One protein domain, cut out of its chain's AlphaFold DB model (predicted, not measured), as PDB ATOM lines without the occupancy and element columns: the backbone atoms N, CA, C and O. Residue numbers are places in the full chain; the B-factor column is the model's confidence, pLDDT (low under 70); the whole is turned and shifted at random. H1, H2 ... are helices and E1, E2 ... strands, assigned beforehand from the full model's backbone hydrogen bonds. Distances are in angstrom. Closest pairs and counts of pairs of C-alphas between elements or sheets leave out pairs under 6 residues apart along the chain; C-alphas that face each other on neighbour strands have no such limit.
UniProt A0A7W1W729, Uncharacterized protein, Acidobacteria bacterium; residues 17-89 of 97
ATOM      1  N   TYR A  17      91.099  38.892 105.758       93.81
ATOM      2  CA  TYR A  17      89.985  39.559 106.424       93.81
ATOM      3  C   TYR A  17      89.570  38.835 107.709       93.81
ATOM      4  O   TYR A  17      89.479  39.463 108.763       93.81
ATOM      5  N   ILE A  18      89.389  37.510 107.662       95.62
ATOM      6  CA  ILE A  18      89.056  36.704 108.850       95.62
ATOM      7  C   ILE A  18      90.131  36.867 109.929       95.62
ATOM      8  O   ILE A  18      89.813  37.032 111.108       95.62
ATOM      9  N   ARG A  19      91.411  36.864 109.538       96.06
ATOM     10  CA  ARG A  19      92.516  37.066 110.478       96.06
ATOM     11  C   ARG A  19      92.492  38.460 111.100       96.06
ATOM     12  O   ARG A  19      92.627  38.561 112.315       96.06
ATOM     13  N   LEU A  20      92.297  39.507 110.298       95.00
ATOM     14  CA  LEU A  20      92.153  40.877 110.793       95.00
ATOM     15  C   LEU A  20      91.001  40.970 111.799       95.00
ATOM     16  O   LEU A  20      91.201  41.451 112.912       95.00
ATOM     17  N   ARG A  21      89.824  40.442 111.444       96.88
ATOM     18  CA  ARG A  21      88.649  40.446 112.319       96.88
ATOM     19  C   ARG A  21      88.922  39.739 113.647       96.88
ATOM     20  O   ARG A  21      88.621  40.292 114.694       96.88
ATOM     21  N   THR A  22      89.580  38.582 113.599       97.25
ATOM     22  CA  THR A  22      89.956  37.819 114.800       97.25
ATOM     23  C   THR A  22      90.847  38.635 115.742       97.25
ATOM     24  O   THR A  22      90.668  38.585 116.957       97.25
ATOM     25  N   VAL A  23      91.812  39.389 115.202       96.25
ATOM     26  CA  VAL A  23      92.684  40.245 116.021       96.25
ATOM     27  C   VAL A  23      91.898  41.401 116.639       96.25
ATOM     28  O   VAL A  23      92.075  41.667 117.825       96.25
ATOM     29  N   LEU A  24      91.019  42.055 115.872       95.19
ATOM     30  CA  LEU A  24      90.178  43.146 116.377       95.19
ATOM     31  C   LEU A  24      89.260  42.669 117.512       95.19
ATOM     32  O   LEU A  24      89.242  43.293 118.571       95.19
ATOM     33  N   ASP A  25      88.597  41.523 117.340       96.44
ATOM     34  CA  ASP A  25      87.728  40.941 118.369       96.44
ATOM     35  C   ASP A  25      88.523  40.592 119.645       96.44
ATOM     36  O   ASP A  25      88.081  40.848 120.766       96.44
ATOM     37  N   ALA A  26      89.734  40.041 119.501       96.62
ATOM     38  CA  ALA A  26      90.594  39.725 120.641       96.62
ATOM     39  C   ALA A  26      91.091  40.985 121.377       96.62
ATOM     40  O   ALA A  26      91.182  40.976 122.609       96.62
ATOM     41  N   LEU A  27      91.413  42.058 120.646       95.31
ATOM     42  CA  LEU A  27      91.813  43.344 121.223       95.31
ATOM     43  C   LEU A  27      90.667  43.978 122.014       95.31
ATOM     44  O   LEU A  27      90.889  44.406 123.146       95.31
ATOM     45  N   GLU A  28      89.453  43.985 121.459       94.69
ATOM     46  CA  GLU A  28      88.252  44.479 122.138       94.69
ATOM     47  C   GLU A  28      88.007  43.705 123.441       94.69
ATOM     48  O   GLU A  28      87.990  44.288 124.530       94.69
ATOM     49  N   MET A  29      87.920  42.374 123.350       96.50
ATOM     50  CA  MET A  29      87.623  41.512 124.496       96.50
ATOM     51  C   MET A  29      88.658  41.642 125.617       96.50
ATOM     52  O   MET A  29      88.297  41.763 126.791       96.50
ATOM     53  N   ASN A  30      89.951  41.644 125.281       96.00
ATOM     54  CA  ASN A  30      91.013  41.747 126.281       96.00
ATOM     55  C   ASN A  30      91.101  43.146 126.903       96.00
ATOM     56  O   ASN A  30      91.379  43.252 128.100       96.00
ATOM     57  N   SER A  31      90.835  44.206 126.133       96.00
ATOM     58  CA  SER A  31      90.810  45.581 126.652       96.00
ATOM     59  C   SER A  31      89.673  45.758 127.654       96.00
ATOM     60  O   SER A  31      89.903  46.224 128.772       96.00
ATOM     61  N   LEU A  32      88.468  45.285 127.317       94.69
ATOM     62  CA  LEU A  32      87.329  45.294 128.236       94.69
ATOM     63  C   LEU A  32      87.611  44.460 129.488       94.69
ATOM     64  O   LEU A  32      87.364  44.922 130.603       94.69
ATOM     65  N   TYR A  33      88.183  43.263 129.333       94.31
ATOM     66  CA  TYR A  33      88.555  42.422 130.470       94.31
ATOM     67  C   TYR A  33      89.570  43.108 131.391       94.31
ATOM     68  O   TYR A  33      89.421  43.062 132.610       94.31
ATOM     69  N   TYR A  34      90.587  43.773 130.836       93.69
ATOM     70  CA  TYR A  34      91.571  44.516 131.618       93.69
ATOM     71  C   TYR A  34      90.918  45.645 132.426       93.69
ATOM     72  O   TYR A  34      91.125  45.723 133.643       93.69
ATOM     73  N   VAL A  35      90.085  46.467 131.781       94.00
ATOM     74  CA  VAL A  35      89.372  47.588 132.415       94.00
ATOM     75  C   VAL A  35      88.425  47.096 133.510       94.00
ATOM     76  O   VAL A  35      88.449  47.606 134.632       94.00
ATOM     77  N   LEU A  36      87.631  46.066 133.215       91.44
ATOM     78  CA  LEU A  36      86.589  45.546 134.102       91.44
ATOM     79  C   LEU A  36      87.094  44.510 135.111       91.44
ATOM     80  O   LEU A  36      86.312  44.066 135.957       91.44
ATOM     81  N   LYS A  37      88.381  44.133 135.053       88.56
ATOM     82  CA  LYS A  37      88.982  43.116 135.924       88.56
ATOM     83  C   LYS A  37      88.589  43.377 137.383       88.56
ATOM     84  O   LYS A  37      88.956  44.438 137.907       88.56
ATOM     85  N   PRO A  38      87.903  42.425 138.052       79.81
ATOM     86  CA  PRO A  38      87.432  42.597 139.417       79.81
ATOM     87  C   PRO A  38      88.586  42.965 140.346       79.81
ATOM     88  O   PRO A  38      89.535  42.208 140.543       79.81
ATOM     89  N   THR A  39      88.506  44.163 140.896       72.62
ATOM     90  CA  THR A  39      89.277  44.612 142.049       72.62
ATOM     91  C   THR A  39      88.275  44.966 143.138       72.62
ATOM     92  O   THR A  39      87.069  45.006 142.875       72.62
ATOM     93  N   ASN A  40      88.742  45.189 144.363       66.62
ATOM     94  CA  ASN A  40      87.900  45.605 145.482       66.62
ATOM     95  C   ASN A  40      87.302  47.001 145.194       66.62
ATOM     96  O   ASN A  40      87.839  47.998 145.650       66.62
ATOM     97  N   GLN A  41      86.259  47.064 144.359       63.47
ATOM     98  CA  GLN A  41      85.405  48.212 144.017       63.47
ATOM     99  C   GLN A  41      86.099  49.559 143.727       63.47
ATOM    100  O   GLN A  41      85.464  50.606 143.823       63.47
ATOM    101  N   ASP A  42      87.369  49.561 143.320       81.56
ATOM    102  CA  ASP A  42      88.077  50.810 143.053       81.56
ATOM    103  C   ASP A  42      87.758  51.337 141.645       81.56
ATOM    104  O   ASP A  42      88.395  50.976 140.649       81.56
ATOM    105  N   ASN A  43      86.740  52.196 141.567       86.31
ATOM    106  CA  ASN A  43      86.385  52.908 140.342       86.31
ATOM    107  C   ASN A  43      87.552  53.746 139.801       86.31
ATOM    108  O   ASN A  43      87.672  53.872 138.584       86.31
ATOM    109  N   LYS A  44      88.441  54.262 140.660       89.50
ATOM    110  CA  LYS A  44      89.613  55.026 140.221       89.50
ATOM    111  C   LYS A  44      90.547  54.147 139.396       89.50
ATOM    112  O   LYS A  44      90.936  54.527 138.299       89.50
ATOM    113  N   LEU A  45      90.815  52.932 139.866       90.19
ATOM    114  CA  LEU A  45      91.653  51.982 139.139       90.19
ATOM    115  C   LEU A  45      91.033  51.558 137.798       90.19
ATOM    116  O   LEU A  45      91.755  51.320 136.833       90.19
ATOM    117  N   ARG A  46      89.700  51.471 137.702       90.94
ATOM    118  CA  ARG A  46      89.019  51.206 136.419       90.94
ATOM    119  C   ARG A  46      89.195  52.360 135.435       90.94
ATOM    120  O   ARG A  46      89.469  52.102 134.269       90.94
ATOM    121  N   ILE A  47      89.091  53.601 135.912       91.62
ATOM    122  CA  ILE A  47      89.337  54.805 135.104       91.62
ATOM    123  C   ILE A  47      90.789  54.828 134.619       91.62
ATOM    124  O   ILE A  47      91.024  54.964 133.423       91.62
ATOM    125  N   GLU A  48      91.761  54.604 135.507       93.50
ATOM    126  CA  GLU A  48      93.186  54.563 135.145       93.50
ATOM    127  C   GLU A  48      93.475  53.491 134.083       93.50
ATOM    128  O   GLU A  48      94.189  53.741 133.111       93.50
ATOM    129  N   ARG A  49      92.878  52.302 134.221       94.50
ATOM    130  CA  ARG A  49      93.007  51.229 133.226       94.50
ATOM    131  C   ARG A  49      92.333  51.563 131.904       94.50
ATOM    132  O   ARG A  49      92.880  51.196 130.870       94.50
ATOM    133  N   ALA A  50      91.176  52.223 131.932       94.19
ATOM    134  CA  ALA A  50      90.491  52.672 130.725       94.19
ATOM    135  C   ALA A  50      91.355  53.686 129.971       94.19
ATOM    136  O   ALA A  50      91.651  53.462 128.806       94.19
ATOM    137  N   MET A  51      91.868  54.712 130.658       94.69
ATOM    138  CA  MET A  51      92.787  55.690 130.065       94.69
ATOM    139  C   MET A  51      94.042  55.024 129.489       94.69
ATOM    140  O   MET A  51      94.468  55.346 128.383       94.69
ATOM    141  N   HIS A  52      94.620  54.064 130.215       95.69
ATOM    142  CA  HIS A  52      95.791  53.328 129.748       95.69
ATOM    143  C   HIS A  52      95.493  52.478 128.503       95.69
ATOM    144  O   HIS A  52      96.265  52.506 127.547       95.69
ATOM    145  N   ALA A  53      94.374  51.747 128.485       95.44
ATOM    146  CA  ALA A  53      93.959  50.961 127.324       95.44
ATOM    147  C   ALA A  53      93.675  51.859 126.109       95.44
ATOM    148  O   ALA A  53      94.137  51.551 125.013       95.44
ATOM    149  N   THR A  54      92.991  52.989 126.313       93.50
ATOM    150  CA  THR A  54      92.740  53.991 125.271       93.50
ATOM    151  C   THR A  54      94.047  54.493 124.663       93.50
ATOM    152  O   THR A  54      94.205  54.412 123.451       93.50
ATOM    153  N   ALA A  55      95.026  54.900 125.477       94.25
ATOM    154  CA  ALA A  55      96.310  55.398 124.976       94.25
ATOM    155  C   ALA A  55      97.057  54.369 124.100       94.25
ATOM    156  O   ALA A  55      97.653  54.730 123.087       94.25
ATOM    157  N   LEU A  56      97.008  53.081 124.465       94.62
ATOM    158  CA  LEU A  56      97.617  52.007 123.672       94.62
ATOM    159  C   LEU A  56      96.893  51.789 122.335       94.62
ATOM    160  O   LEU A  56      97.540  51.593 121.307       94.62
ATOM    161  N   LEU A  57      95.559  51.813 122.338       93.31
ATOM    162  CA  LEU A  57      94.747  51.580 121.141       93.31
ATOM    163  C   LEU A  57      94.760  52.777 120.183       93.31
ATOM    164  O   LEU A  57      94.795  52.577 118.971       93.31
ATOM    165  N   GLU A  58      94.794  54.003 120.703       91.94
ATOM    166  CA  GLU A  58      94.944  55.221 119.902       91.94
ATOM    167  C   GLU A  58      96.245  55.224 119.097       91.94
ATOM    168  O   GLU A  58      96.268  55.692 117.961       91.94
ATOM    169  N   GLU A  59      97.329  54.684 119.655       92.38
ATOM    170  CA  GLU A  59      98.598  54.552 118.940       92.38
ATOM    171  C   GLU A  59      98.467  53.587 117.751       92.38
ATOM    172  O   GLU A  59      98.867  53.912 116.631       92.38
ATOM    173  N   CYS A  60      97.817  52.434 117.948       91.56
ATOM    174  CA  CYS A  60      97.503  51.522 116.848       91.56
ATOM    175  C   CYS A  60      96.594  52.179 115.799       91.56
ATOM    176  O   CYS A  60      96.831  52.023 114.599       91.56
ATOM    177  N   TYR A  61      95.580  52.931 116.236       90.44
ATOM    178  CA  TYR A  61      94.689  53.665 115.343       90.44
ATOM    179  C   TYR A  61      95.466  54.674 114.498       90.44
ATOM    180  O   TYR A  61      95.340  54.647 113.280       90.44
ATOM    181  N   LYS A  62      96.323  55.505 115.106       89.25
ATOM    182  CA  LYS A  62      97.149  56.495 114.393       89.25
ATOM    183  C   LYS A  62      98.038  55.843 113.338       89.25
ATOM    184  O   LYS A  62      98.143  56.366 112.231       89.25
ATOM    185  N   GLN A  63      98.633  54.692 113.649       91.62
ATOM    186  CA  GLN A  63      99.455  53.951 112.692       91.62
ATOM    187  C   GLN A  63      98.642  53.450 111.496       91.62
ATOM    188  O   GLN A  63      99.090  53.604 110.366       91.62
ATOM    189  N   ILE A  64      97.446  52.892 111.719       89.69
ATOM    190  CA  ILE A  64      96.569  52.415 110.636       89.69
ATOM    191  C   ILE A  64      96.003  53.595 109.838       89.69
ATOM    192  O   ILE A  64      96.047  53.590 108.611       89.69
ATOM    193  N   HIS A  65      95.503  54.617 110.529       85.44
ATOM    194  CA  HIS A  65      94.930  55.823 109.938       85.44
ATOM    195  C   HIS A  65      95.957  56.572 109.078       85.44
ATOM    196  O   HIS A  65      95.623  57.051 108.002       85.44
ATOM    197  N   GLY A  66      97.229  56.599 109.491       86.94
ATOM    198  CA  GLY A  66      98.327  57.169 108.708       86.94
ATOM    199  C   GLY A  66      98.642  56.434 107.397       86.94
ATOM    200  O   GLY A  66      99.381  56.973 106.576       86.94
ATOM    201  N   LEU A  67      98.095  55.231 107.182       89.31
ATOM    202  CA  LEU A  67      98.193  54.502 105.911       89.31
ATOM    203  C   LEU A  67      97.078  54.875 104.924       89.31
ATOM    204  O   LEU A  67      97.157  54.491 103.758       89.31
ATOM    205  N   ILE A  68      96.046  55.592 105.377       85.19
ATOM    206  CA  ILE A  68      94.927  56.019 104.538       85.19
ATOM    207  C   ILE A  68      95.339  57.302 103.790       85.19
ATOM    208  O   ILE A  68      95.815  58.249 104.425       85.19
ATOM    209  N   PRO A  69      95.187  57.367 102.452       86.12
ATOM    210  CA  PRO A  69      95.479  58.575 101.682       86.12
ATOM    211  C   PRO A  69      94.705  59.791 102.202       86.12
ATOM    212  O   PRO A  69      93.531  59.691 102.557       86.12
ATOM    213  N   LYS A  70      95.336  60.971 102.220       80.25
ATOM    214  CA  LYS A  70      94.713  62.199 102.755       80.25
ATOM    215  C   LYS A  70      93.430  62.578 102.022       80.25
ATOM    216  O   LYS A  70      92.536  63.178 102.611       80.25
ATOM    217  N   GLU A  71      93.346  62.240 100.743       81.69
ATOM    218  CA  GLU A  71      92.183  62.469  99.893       81.69
ATOM    219  C   GLU A  71      90.970  61.641 100.352       81.69
ATOM    220  O   GLU A  71      89.835  62.067 100.160       81.69
ATOM    221  N   GLU A  72      91.209  60.501 101.007       76.62
ATOM    222  CA  GLU A  72      90.191  59.610 101.575       76.62
ATOM    223  C   GLU A  72      89.844  59.960 103.036       76.62
ATOM    224  O   GLU A  72      88.847  59.480 103.567       76.62
ATOM    225  N   LEU A  73      90.632  60.832 103.680       72.19
ATOM    226  CA  LEU A  73      90.480  61.240 105.084       72.19
ATOM    227  C   LEU A  73      89.640  62.512 105.287       72.19
ATOM    228  O   LEU A  73      89.566  63.024 106.401       72.19
ATOM    229  N   GLN A  74      89.013  63.055 104.239       70.69
ATOM    230  CA  GLN A  74      88.299  64.340 104.320       70.69
ATOM    231  C   GLN A  74      87.094  64.328 105.276       70.69
ATOM    232  O   GLN A  74      86.672  65.388 105.737       70.69
ATOM    233  N   SER A  75      86.547  63.152 105.583       80.38
ATOM    234  CA  SER A  75      85.469  62.960 106.550       80.38
ATOM    235  C   SER A  75      85.397  61.495 106.963       80.38
ATOM    236  O   SER A  75      85.792  60.619 106.191       80.38
ATOM    237  N   CYS A  76      84.811  61.205 108.127       84.44
ATOM    238  CA  CYS A  76      84.441  59.829 108.442       84.44
ATOM    239  C   CYS A  76      83.546  59.229 107.341       84.44
ATOM    240  O   CYS A  76      82.742  59.955 106.745       84.44
ATOM    241  N   PRO A  77      83.683  57.922 107.038       83.94
ATOM    242  CA  PRO A  77      82.867  57.271 106.019       83.94
ATOM    243  C   PRO A  77      81.360  57.431 106.285       83.94
ATOM    244  O   PRO A  77      80.954  57.588 107.438       83.94
ATOM    245  N   PRO A  78      80.497  57.332 105.254       85.81
ATOM    246  CA  PRO A  78      79.051  57.375 105.449       85.81
ATOM    247  C   PRO A  78      78.579  56.374 106.515       85.81
ATOM    248  O   PRO A  78      78.901  55.188 106.444       85.81
ATOM    249  N   GLY A  79      77.807  56.857 107.492       86.88
ATOM    250  CA  GLY A  79      77.338  56.059 108.633       86.88
ATOM    251  C   GLY A  79      78.291  56.018 109.835       86.88
ATOM    252  O   GLY A  79      78.005  55.300 110.788       86.88
ATOM    253  N   TYR A  80      79.393  56.772 109.798       89.50
ATOM    254  CA  TYR A  80      80.312  56.960 110.921       89.50
ATOM    255  C   TYR A  80      80.322  58.421 111.387       89.50
ATOM    256  O   TYR A  80      80.074  59.343 110.610       89.50
ATOM    257  N   HIS A  81      80.650  58.613 112.660       89.56
ATOM    258  CA  HIS A  81      80.731  59.893 113.354       89.56
ATOM    259  C   HIS A  81      82.184  60.160 113.753       89.56
ATOM    260  O   HIS A  81      82.885  59.231 114.159       89.56
ATOM    261  N   ASP A  82      82.628  61.410 113.622       87.12
ATOM    262  CA  ASP A  82      83.940  61.844 114.108       87.12
ATOM    263  C   ASP A  82      83.868  62.112 115.614       87.12
ATOM    264  O   ASP A  82      83.203  63.054 116.050       87.12
ATOM    265  N   CYS A  83      84.532  61.261 116.392       87.81
ATOM    266  CA  CYS A  83      84.702  61.416 117.829       87.81
ATOM    267  C   CYS A  83      86.173  61.686 118.125       87.81
ATOM    268  O   CYS A  83      86.962  60.754 118.281       87.81
ATOM    269  N   ASP A  84      86.535  62.968 118.159       83.75
ATOM    270  CA  ASP A  84      87.894  63.449 118.423       83.75
ATOM    271  C   ASP A  84      88.962  62.819 117.504       83.75
ATOM    272  O   ASP A  84      90.037  62.403 117.938       83.75
ATOM    273  N   GLY A  85      88.672  62.735 116.203       81.94
ATOM    274  CA  GLY A  85      89.563  62.168 115.190       81.94
ATOM    275  C   GLY A  85      89.441  60.651 115.024       81.94
ATOM    276  O   GLY A  85      90.173  60.058 114.219       81.94
ATOM    277  N   MET A  86      88.527  60.004 115.754       87.31
ATOM    278  CA  MET A  86      88.203  58.585 115.616       87.31
ATOM    279  C   MET A  86      86.827  58.396 114.981       87.31
ATOM    280  O   MET A  86      85.809  58.794 115.540       87.31
ATOM    281  N   CYS A  87      86.790  57.721 113.833       87.12
ATOM    282  CA  CYS A  87      85.535  57.399 113.162       87.12
ATOM    283  C   CYS A  87      84.863  56.174 113.790       87.12
ATOM    284  O   CYS A  87      85.387  55.062 113.696       87.12
ATOM    285  N   VAL A  88      83.677  56.356 114.374       88.94
ATOM    286  CA  VAL A  88      82.904  55.289 115.041       88.94
ATOM    287  C   VAL A  88      81.468  55.195 114.503       88.94
ATOM    288  O   VAL A  88      80.925  56.195 114.040       88.94
ATOM    289  N   PRO A  89      80.820  54.015 114.530       91.06
ATOM    290  CA  PRO A  89      79.481  53.817 113.960       91.06
ATOM    291  C   PRO A  89      78.333  54.219 114.909       91.06
ATOM    292  O   PRO A  89      77.193  53.803 114.712       91.06
TER     293      PRO A  89
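This is residues 17 to 89 of the 97 residues of an uncharacterized protein of Acidobacteria bacterium (UniProt A0A7W1W729). What is the main picture? A long helical hairpin, H1 and H2, opens as a V away from its link, and a small strand hairpin, E1 and E2, lies toward the open end. The two helices touch over a part of their length alone, residues 31 to 36 of H1 and 46 to 53 of H2, and residues 17 to 26 of H1 stand free. What is it made of? The printed part has 73 residues, with two named helices and then two named strands in one antiparallel sheet, E1 - E2; the class is mostly helix. It is loose, with a radius of gyration of the C-alphas of 15.0 A, and elongated, spanning 49 by 28 by 22 A.

How do the strands pair? E1, residues 81 to 83, and E2, residues 86 to 88, form an antiparallel hairpin, with N 81 and O 88 at 2.8 A and N 83 and O 86 at 2.9 A, within hydrogen-bond range. Where are the helices? E2 and H2, residues 43 to 65, are only just apart, their closest C-alphas 8.1 A from each other. H1, residues 17 to 36, is apart from both strands. How do the helices meet? They form a helical hairpin and touch at a shallow tilt of 22 degrees, opposite ways, through residues 31 to 36 of H1 and 46 to 53 of H2 alone; their closest C-alphas, of Val 35 and Arg 49, are 5.2 A apart. In H1 and H2 every O i to N i+4 pair is within hydrogen-bond range.

Where does E2 end? C-alpha 88 is at (82.904, 55.289, 115.041); E2 measures 6.3 A and E1 6.2 A. How long are the helices? H2 measures 31.7 A and ends at C-alpha 65, (94.930, 55.823, 109.938). H1 measures 28.5 A from C-alpha 17, (89.985, 39.559, 106.424).

How large is it? The two C-alphas farthest apart, those of Asn 40 and Glu 71, are 48.8 A apart. Which link is long? H2 to E1, residues 66 to 80, is long, and the printed part has no cut. Where is confidence low? Residues 40 to 41 have pLDDT under 70.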